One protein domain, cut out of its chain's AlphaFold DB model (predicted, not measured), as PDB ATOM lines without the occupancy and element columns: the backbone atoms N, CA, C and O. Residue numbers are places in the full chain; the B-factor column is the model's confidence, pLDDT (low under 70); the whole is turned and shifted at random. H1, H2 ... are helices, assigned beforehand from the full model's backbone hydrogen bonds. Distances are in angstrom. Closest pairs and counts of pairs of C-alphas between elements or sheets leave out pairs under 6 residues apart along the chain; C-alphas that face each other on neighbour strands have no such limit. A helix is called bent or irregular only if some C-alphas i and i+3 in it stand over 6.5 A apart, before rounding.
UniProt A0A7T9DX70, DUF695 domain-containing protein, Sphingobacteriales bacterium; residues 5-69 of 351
ATOM      1  N   GLU A   5     -30.012  39.949  12.907       87.94
ATOM      2  CA  GLU A   5     -28.717  40.362  13.446       87.94
ATOM      3  C   GLU A   5     -27.713  40.669  12.331       87.94
ATOM      4  O   GLU A   5     -27.015  41.686  12.363       87.94
ATOM      5  N   GLN A   6     -27.675  39.824  11.298       87.12
ATOM      6  CA  GLN A   6     -26.817  40.031  10.130       87.12
ATOM      7  C   GLN A   6     -27.303  41.213   9.289       87.12
ATOM      8  O   GLN A   6     -26.489  42.009   8.831       87.12
ATOM      9  N   TYR A   7     -28.622  41.352   9.125       89.31
ATOM     10  CA  TYR A   7     -29.240  42.482   8.438       89.31
ATOM     11  C   TYR A   7     -28.962  43.810   9.159       89.31
ATOM     12  O   TYR A   7     -28.521  44.767   8.525       89.31
ATOM     13  N   ALA A   8     -29.132  43.852  10.484       84.38
ATOM     14  CA  ALA A   8     -28.831  45.018  11.315       84.38
ATOM     15  C   ALA A   8     -27.355  45.434  11.224       84.38
ATOM     16  O   ALA A   8     -27.055  46.608  11.016       84.38
ATOM     17  N   THR A   9     -26.428  44.472  11.273       82.75
ATOM     18  CA  THR A   9     -24.978  44.743  11.250       82.75
ATOM     19  C   THR A   9     -24.535  45.568  10.033       82.75
ATOM     20  O   THR A   9     -23.646  46.411  10.141       82.75
ATOM     21  N   ILE A  10     -25.172  45.372   8.876       86.19
ATOM     22  CA  ILE A  10     -24.801  46.054   7.626       86.19
ATOM     23  C   ILE A  10     -25.760  47.176   7.219       86.19
ATOM     24  O   ILE A  10     -25.475  47.897   6.262       86.19
ATOM     25  N   TYR A  11     -26.869  47.355   7.936       84.56
ATOM     26  CA  TYR A  11     -27.920  48.300   7.564       84.56
ATOM     27  C   TYR A  11     -27.417  49.749   7.493       84.56
ATOM     28  O   TYR A  11     -27.634  50.430   6.494       84.56
ATOM     29  N   LEU A  12     -26.702  50.225   8.519       75.94
ATOM     30  CA  LEU A  12     -26.177  51.599   8.539       75.94
ATOM     31  C   LEU A  12     -25.136  51.865   7.437       75.94
ATOM     32  O   LEU A  12     -25.256  52.891   6.764       75.94
ATOM     33  N   PRO A  13     -24.141  50.985   7.201       75.81
ATOM     34  CA  PRO A  13     -23.262  51.098   6.039       75.81
ATOM     35  C   PRO A  13     -24.021  51.169   4.712       75.81
ATOM     36  O   PRO A  13     -23.701  52.018   3.883       75.81
ATOM     37  N   MET A  14     -25.041  50.326   4.528       82.88
ATOM     38  CA  MET A  14     -25.864  50.334   3.313       82.88
ATOM     39  C   MET A  14     -26.628  51.648   3.149       82.88
ATOM     40  O   MET A  14     -26.660  52.215   2.062       82.88
ATOM     41  N   MET A  15     -27.177  52.192   4.236       75.38
ATOM     42  CA  MET A  15     -27.815  53.508   4.207       75.38
ATOM     43  C   MET A  15     -26.828  54.628   3.860       75.38
ATOM     44  O   MET A  15     -27.174  55.536   3.105       75.38
ATOM     45  N   ALA A  16     -25.592  54.552   4.360       68.19
ATOM     46  CA  ALA A  16     -24.542  55.524   4.062       68.19
ATOM     47  C   ALA A  16     -24.064  55.471   2.600       68.19
ATOM     48  O   ALA A  16     -23.636  56.493   2.067       68.19
ATOM     49  N   ALA A  17     -24.172  54.312   1.942       72.62
ATOM     50  CA  ALA A  17     -23.899  54.175   0.512       72.62
ATOM     51  C   ALA A  17     -24.946  54.885  -0.368       72.62
ATOM     52  O   ALA A  17     -24.680  55.139  -1.541       72.62
ATOM     53  N   ALA A  18     -26.116  55.231   0.187       74.31
ATOM     54  CA  ALA A  18     -27.151  56.050  -0.449       74.31
ATOM     55  C   ALA A  18     -27.529  55.607  -1.882       74.31
ATOM     56  O   ALA A  18     -27.776  56.445  -2.751       74.31
ATOM     57  N   GLY A  19     -27.571  54.295  -2.143       72.69
ATOM     58  CA  GLY A  19     -27.897  53.750  -3.464       72.69
ATOM     59  C   GLY A  19     -26.725  53.692  -4.447       72.69
ATOM     60  O   GLY A  19     -26.958  53.461  -5.632       72.69
ATOM     61  N   ASN A  20     -25.479  53.920  -4.010       81.31
ATOM     62  CA  ASN A  20     -24.287  53.758  -4.843       81.31
ATOM     63  C   ASN A  20     -23.956  52.260  -5.027       81.31
ATOM     64  O   ASN A  20     -23.455  51.637  -4.084       81.31
ATOM     65  N   PRO A  21     -24.123  51.682  -6.237       80.00
ATOM     66  CA  PRO A  21     -24.007  50.235  -6.432       80.00
ATOM     67  C   PRO A  21     -22.616  49.676  -6.113       80.00
ATOM     68  O   PRO A  21     -22.495  48.573  -5.593       80.00
ATOM     69  N   GLN A  22     -21.559  50.449  -6.378       81.56
ATOM     70  CA  GLN A  22     -20.175  50.023  -6.138       81.56
ATOM     71  C   GLN A  22     -19.852  49.971  -4.639       81.56
ATOM     72  O   GLN A  22     -19.101  49.108  -4.184       81.56
ATOM     73  N   GLN A  23     -20.419  50.894  -3.860       81.38
ATOM     74  CA  GLN A  23     -20.250  50.918  -2.409       81.38
ATOM     75  C   GLN A  23     -21.088  49.827  -1.739       81.38
ATOM     76  O   GLN A  23     -20.571  49.125  -0.873       81.38
ATOM     77  N   GLU A  24     -22.334  49.628  -2.172       85.75
ATOM     78  CA  GLU A  24     -23.208  48.563  -1.662       85.75
ATOM     79  C   GLU A  24     -22.641  47.163  -1.941       85.75
ATOM     80  O   GLU A  24     -22.634  46.306  -1.054       85.75
ATOM     81  N   GLU A  25     -22.092  46.931  -3.139       88.62
ATOM     82  CA  GLU A  25     -21.434  45.668  -3.488       88.62
ATOM     83  C   GLU A  25     -20.172  45.431  -2.642       88.62
ATOM     84  O   GLU A  25     -19.961  44.333  -2.123       88.62
ATOM     85  N   SER A  26     -19.368  46.474  -2.416       87.00
ATOM     86  CA  SER A  26     -18.200  46.411  -1.528       87.00
ATOM     87  C   SER A  26     -18.587  46.085  -0.079       87.00
ATOM     88  O   SER A  26     -17.980  45.214   0.545       87.00
ATOM     89  N   ILE A  27     -19.639  46.716   0.456       86.06
ATOM     90  CA  ILE A  27     -20.154  46.447   1.809       86.06
ATOM     91  C   ILE A  27     -20.649  45.002   1.924       86.06
ATOM     92  O   ILE A  27     -20.306  44.328   2.897       86.06
ATOM     93  N   CYS A  28     -21.415  44.518   0.940       89.38
ATOM     94  CA  CYS A  28     -21.870  43.126   0.882       89.38
ATOM     95  C   CYS A  28     -20.685  42.150   0.950       89.38
ATOM     96  O   CYS A  28     -20.628  41.295   1.837       89.38
ATOM     97  N   ASN A  29     -19.704  42.338   0.062       89.25
ATOM     98  CA  ASN A  29     -18.536  41.465  -0.050       89.25
ATOM     99  C   ASN A  29     -17.703  41.448   1.240       89.25
ATOM    100  O   ASN A  29     -17.303  40.379   1.700       89.25
ATOM    101  N   ASN A  30     -17.506  42.610   1.871       87.00
ATOM    102  CA  ASN A  30     -16.761  42.729   3.129       87.00
ATOM    103  C   ASN A  30     -17.448  42.036   4.316       87.00
ATOM    104  O   ASN A  30     -16.787  41.723   5.302       87.00
ATOM    105  N   ASN A  31     -18.755  41.780   4.222       86.00
ATOM    106  CA  ASN A  31     -19.533  41.086   5.247       86.00
ATOM    107  C   ASN A  31     -19.884  39.640   4.854       86.00
ATOM    108  O   ASN A  31     -20.688  38.998   5.526       86.00
ATOM    109  N   GLY A  32     -19.281  39.112   3.780       90.50
ATOM    110  CA  GLY A  32     -19.473  37.728   3.347       90.50
ATOM    111  C   GLY A  32     -20.882  37.425   2.833       90.50
ATOM    112  O   GLY A  32     -21.320  36.276   2.898       90.50
ATOM    113  N   ILE A  33     -21.596  38.438   2.340       92.56
ATOM    114  CA  ILE A  33     -22.941  38.293   1.780       92.56
ATOM    115  C   ILE A  33     -22.991  38.790   0.333       92.56
ATOM    116  O   ILE A  33     -22.145  39.555  -0.118       92.56
ATOM    117  N   THR A  34     -24.017  38.376  -0.399       93.00
ATOM    118  CA  THR A  34     -24.289  38.845  -1.763       93.00
ATOM    119  C   THR A  34     -25.300  39.991  -1.769       93.00
ATOM    120  O   THR A  34     -26.180  40.066  -0.907       93.00
ATOM    121  N   ILE A  35     -25.256  40.833  -2.805       90.00
ATOM    122  CA  ILE A  35     -26.254  41.897  -3.008       90.00
ATOM    123  C   ILE A  35     -27.684  41.342  -3.128       90.00
ATOM    124  O   ILE A  35     -28.644  41.970  -2.690       90.00
ATOM    125  N   ALA A  36     -27.830  40.123  -3.654       92.44
ATOM    126  CA  ALA A  36     -29.112  39.432  -3.729       92.44
ATOM    127  C   ALA A  36     -29.663  39.099  -2.332       92.44
ATOM    128  O   ALA A  36     -30.842  39.324  -2.078       92.44
ATOM    129  N   GLN A  37     -28.812  38.626  -1.412       92.69
ATOM    130  CA  GLN A  37     -29.201  38.355  -0.022       92.69
ATOM    131  C   GLN A  37     -29.556  39.637   0.741       92.69
ATOM    132  O   GLN A  37     -30.472  39.614   1.564       92.69
ATOM    133  N   TRP A  38     -28.864  40.747   0.461       91.38
ATOM    134  CA  TRP A  38     -29.223  42.063   0.993       91.38
ATOM    135  C   TRP A  38     -30.606  42.508   0.512       91.38
ATOM    136  O   TRP A  38     -31.454  42.833   1.338       91.38
ATOM    137  N   ASN A  39     -30.854  42.476  -0.800       90.81
ATOM    138  CA  ASN A  39     -32.136  42.898  -1.368       90.81
ATOM    139  C   ASN A  39     -33.291  42.020  -0.868       90.81
ATOM    140  O   ASN A  39     -34.314  42.544  -0.437       90.81
ATOM    141  N   GLU A  40     -33.093  40.698  -0.819       94.31
ATOM    142  CA  GLU A  40     -34.061  39.748  -0.256       94.31
ATOM    143  C   GLU A  40     -34.405  40.089   1.208       94.31
ATOM    144  O   GLU A  40     -35.576  40.110   1.586       94.31
ATOM    145  N   ALA A  41     -33.398  40.391   2.035       91.94
ATOM    146  CA  ALA A  41     -33.601  40.759   3.434       91.94
ATOM    147  C   ALA A  41     -34.261  42.139   3.586       91.94
ATOM    148  O   ALA A  41     -35.179  42.292   4.390       91.94
ATOM    149  N   LYS A  42     -33.836  43.134   2.799       89.25
ATOM    150  CA  LYS A  42     -34.413  44.482   2.792       89.25
ATOM    151  C   LYS A  42     -35.899  44.437   2.464       89.25
ATOM    152  O   LYS A  42     -36.688  45.020   3.205       89.25
ATOM    153  N   ASP A  43     -36.285  43.719   1.417       90.00
ATOM    154  CA  ASP A  43     -37.686  43.582   1.020       90.00
ATOM    155  C   ASP A  43     -38.500  42.853   2.097       90.00
ATOM    156  O   ASP A  43     -39.602  43.282   2.450       90.00
ATOM    157  N   PHE A  44     -37.939  41.788   2.678       92.31
ATOM    158  CA  PHE A  44     -38.581  41.028   3.749       92.31
ATOM    159  C   PHE A  44     -38.831  41.878   5.006       92.31
ATOM    160  O   PHE A  44     -39.969  41.955   5.478       92.31
ATOM    161  N   TYR A  45     -37.799  42.540   5.537       88.44
ATOM    162  CA  TYR A  45     -37.917  43.340   6.758       88.44
ATOM    163  C   TYR A  45     -38.715  44.624   6.538       88.44
ATOM    164  O   TYR A  45     -39.488  44.996   7.416       88.44
ATOM    165  N   THR A  46     -38.633  45.245   5.358       82.56
ATOM    166  CA  THR A  46     -39.494  46.388   5.009       82.56
ATOM    167  C   THR A  46     -40.963  45.973   5.033       82.56
ATOM    168  O   THR A  46     -41.779  46.622   5.679       82.56
ATOM    169  N   LYS A  47     -41.307  44.842   4.405       85.50
ATOM    170  CA  LYS A  47     -42.682  44.327   4.409       85.50
ATOM    171  C   LYS A  47     -43.180  44.012   5.822       85.50
ATOM    172  O   LYS A  47     -44.331  44.297   6.131       85.50
ATOM    173  N   LYS A  48     -42.321  43.450   6.676       80.81
ATOM    174  CA  LYS A  48     -42.625  43.171   8.088       80.81
ATOM    175  C   LYS A  48     -42.805  44.443   8.920       80.81
ATOM    176  O   LYS A  48     -43.716  44.502   9.734       80.81
ATOM    177  N   MET A  49     -41.994  45.474   8.680       79.25
ATOM    178  CA  MET A  49     -42.136  46.779   9.335       79.25
ATOM    179  C   MET A  49     -43.359  47.572   8.859       79.25
ATOM    180  O   MET A  49     -43.790  48.486   9.550       79.25
ATOM    181  N   MET A  50     -43.934  47.219   7.707       65.44
ATOM    182  CA  MET A  50     -45.179  47.803   7.194       65.44
ATOM    183  C   MET A  50     -46.433  46.988   7.554       65.44
ATOM    184  O   MET A  50     -47.540  47.425   7.246       65.44
ATOM    185  N   ASP A  51     -46.289  45.810   8.167       75.31
ATOM    186  CA  ASP A  51     -47.407  44.958   8.582       75.31
ATOM    187  C   ASP A  51     -47.899  45.389   9.976       75.31
ATOM    188  O   ASP A  51     -47.153  45.223  10.942       75.31
ATOM    189  N   PRO A  52     -49.142  45.884  10.141       67.06
ATOM    190  CA  PRO A  52     -49.659  46.315  11.444       67.06
ATOM    191  C   PRO A  52     -49.620  45.236  12.538       67.06
ATOM    192  O   PRO A  52     -49.632  45.563  13.720       67.06
ATOM    193  N   MET A  53     -49.563  43.952  12.168       69.62
ATOM    194  CA  MET A  53     -49.516  42.831  13.116       69.62
ATOM    195  C   MET A  53     -48.085  42.414  13.510       69.62
ATOM    196  O   MET A  53     -47.912  41.607  14.431       69.62
ATOM    197  N   ASP A  54     -47.060  42.938  12.828       64.62
ATOM    198  CA  ASP A  54     -45.650  42.551  13.007       64.62
ATOM    199  C   ASP A  54     -44.697  43.749  13.190       64.62
ATOM    200  O   ASP A  54     -43.631  43.604  13.787       64.62
ATOM    201  N   MET A  55     -45.101  44.950  12.769       62.00
ATOM    202  CA  MET A  55     -44.307  46.182  12.795       62.00
ATOM    203  C   MET A  55     -43.562  46.368  14.120       62.00
ATOM    204  O   MET A  55     -42.336  46.463  14.118       62.00
ATOM    205  N   GLY A  56     -44.275  46.344  15.253       55.12
ATOM    206  CA  GLY A  56     -43.665  46.528  16.573       55.12
ATOM    207  C   GLY A  56     -42.647  45.437  16.931       55.12
ATOM    208  O   GLY A  56     -41.566  45.732  17.438       55.12
ATOM    209  N   LYS A  57     -42.930  44.169  16.608       70.88
ATOM    210  CA  LYS A  57     -42.035  43.034  16.914       70.88
ATOM    211  C   LYS A  57     -40.756  43.093  16.095       70.88
ATOM    212  O   LYS A  57     -39.663  42.934  16.639       70.88
ATOM    213  N   THR A  58     -40.896  43.345  14.797       74.56
ATOM    214  CA  THR A  58     -39.760  43.454  13.885       74.56
ATOM    215  C   THR A  58     -38.919  44.695  14.200       74.56
ATOM    216  O   THR A  58     -37.695  44.592  14.230       74.56
ATOM    217  N   ALA A  59     -39.538  45.838  14.524       67.75
ATOM    218  CA  ALA A  59     -38.824  47.046  14.943       67.75
ATOM    219  C   ALA A  59     -38.023  46.835  16.240       67.75
ATOM    220  O   ALA A  59     -36.862  47.238  16.308       67.75
ATOM    221  N   MET A  60     -38.591  46.149  17.240       66.44
ATOM    222  CA  MET A  60     -37.884  45.817  18.484       66.44
ATOM    223  C   MET A  60     -36.688  44.896  18.243       66.44
ATOM    224  O   MET A  60     -35.581  45.192  18.692       66.44
ATOM    225  N   ALA A  61     -36.900  43.792  17.524       73.75
ATOM    226  CA  ALA A  61     -35.839  42.831  17.242       73.75
ATOM    227  C   ALA A  61     -34.715  43.474  16.413       73.75
ATOM    228  O   ALA A  61     -33.538  43.240  16.678       73.75
ATOM    229  N   PHE A  62     -35.070  44.351  15.470       78.25
ATOM    230  CA  PHE A  62     -34.104  45.123  14.701       78.25
ATOM    231  C   PHE A  62     -33.338  46.130  15.569       78.25
ATOM    232  O   PHE A  62     -32.117  46.189  15.484       78.25
ATOM    233  N   SER A  63     -34.018  46.882  16.440       69.19
ATOM    234  CA  SER A  63     -33.381  47.842  17.356       69.19
ATOM    235  C   SER A  63     -32.399  47.158  18.316       69.19
ATOM    236  O   SER A  63     -31.259  47.600  18.456       69.19
ATOM    237  N   ALA A  64     -32.794  46.028  18.908       70.12
ATOM    238  CA  ALA A  64     -31.926  45.237  19.779       70.12
ATOM    239  C   ALA A  64     -30.708  44.679  19.021       70.12
ATOM    240  O   ALA A  64     -29.577  44.769  19.497       70.12
ATOM    241  N   ALA A  65     -30.920  44.163  17.808       74.31
ATOM    242  CA  ALA A  65     -29.843  43.690  16.943       74.31
ATOM    243  C   ALA A  65     -28.875  44.817  16.536       74.31
ATOM    244  O   ALA A  65     -27.663  44.619  16.534       74.31
ATOM    245  N   MET A  66     -29.397  46.012  16.248       75.00
ATOM    246  CA  MET A  66     -28.614  47.213  15.949       75.00
ATOM    247  C   MET A  66     -27.749  47.660  17.135       75.00
ATOM    248  O   MET A  66     -26.629  48.115  16.926       75.00
ATOM    249  N   GLN A  67     -28.248  47.524  18.368       67.88
ATOM    250  CA  GLN A  67     -27.481  47.814  19.587       67.88
ATOM    251  C   GLN A  67     -26.380  46.776  19.848       67.88
ATOM    252  O   GLN A  67     -25.319  47.124  20.359       67.88
ATOM    253  N   ALA A  68     -26.620  45.511  19.493       70.06
ATOM    254  CA  ALA A  68     -25.666  44.419  19.676       70.06
ATOM    255  C   ALA A  68     -24.602  44.328  18.564       70.06
ATOM    256  O   ALA A  68     -23.582  43.657  18.744       70.06
ATOM    257  N   ALA A  69     -24.830  44.964  17.412       68.94
ATOM    258  CA  ALA A  69     -23.910  44.925  16.285       68.94
ATOM    259  C   ALA A  69     -22.580  45.641  16.610       68.94
ATOM    260  O   ALA A  69     -22.582  46.705  17.236       68.94
TER     261      ALA A  69
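AT A GLANCE: This is residues 5 to 69 of the 351 residues of the protein "DUF695 domain-containing protein" of Sphingobacteriales bacterium (UniProt A0A7T9DX70). H3 and H4 make an open V, meeting at the end where residues 50 to 54 link them, and the helical hairpin of H1 and H2 packs across the V's other end. The start of H1 packs on the later part of H4, while H2 packs on the start of H3 at the far end of the long axis. The printed part has 65 residues with four named helices, H1, H2, H3 and H4 in chain order, and no named strand; the class is all helix. It is compact, with a radius of gyration of the C-alphas of 12.1 A, and elongated, spanning 36 by 22 by 19 A.

IN THESE COORDINATES: H1, residues 5 to 16, begins at C-alpha 5 (-28.717, 40.362, 13.446) and measures 18.3 A; it is irregular, with C-alphas 9 and 12 7.5 A apart. H2 is residues 21 to 30, 14.2 A. H3, residues 35 to 49, is the longest by residues at 20.7 A and starts at C-alpha 35 (-26.254, 41.897, -3.008). H4, residues 55 to 68, 19.9 A, ends at C-alpha 68 (-25.666, 44.419, 19.676).

HOW THE PARTS SIT: The helices' packing is mostly crossed, one touching pair of five being at a shallow tilt. That pair is the hairpin H1 and H2, opposite ways at 33 degrees, only just short of steep; their closest C-alphas, Met 14 and Glu 24, are 5.9 A apart. H1 touches H4 with residues 5 to 9 alone, about perpendicular at 85 degrees, C-alphas 5 and 65 being closest at 5.0 A. H1 and H3 only just touch, with 3 pairs of C-alphas within 8 A, the closest Tyr 7 and Ala 41 at 6.9 A. H2 touches H3 about perpendicular at 84 degrees, closest at C-alphas 28 and 35, 6.0 A. H3 touches H4 with residues 45 to 49 alone, opposite ways at a steep tilt of 50 degrees; C-alphas 49 and 55 are closest at 4.1 A. H2 and H4 are apart. Every O i to N i+4 pair is within hydrogen-bond range in H2, H3 and H4, and 5 of 8 are in H1.

THE WHOLE: The C-alphas farthest apart, Gln 22 and Met 53, are 35.8 A apart. The printed part has no cut, and its three links are tight. Its mean pLDDT is 80.3; residues under 70 include 52 to 56, and H4 has a mean of 70.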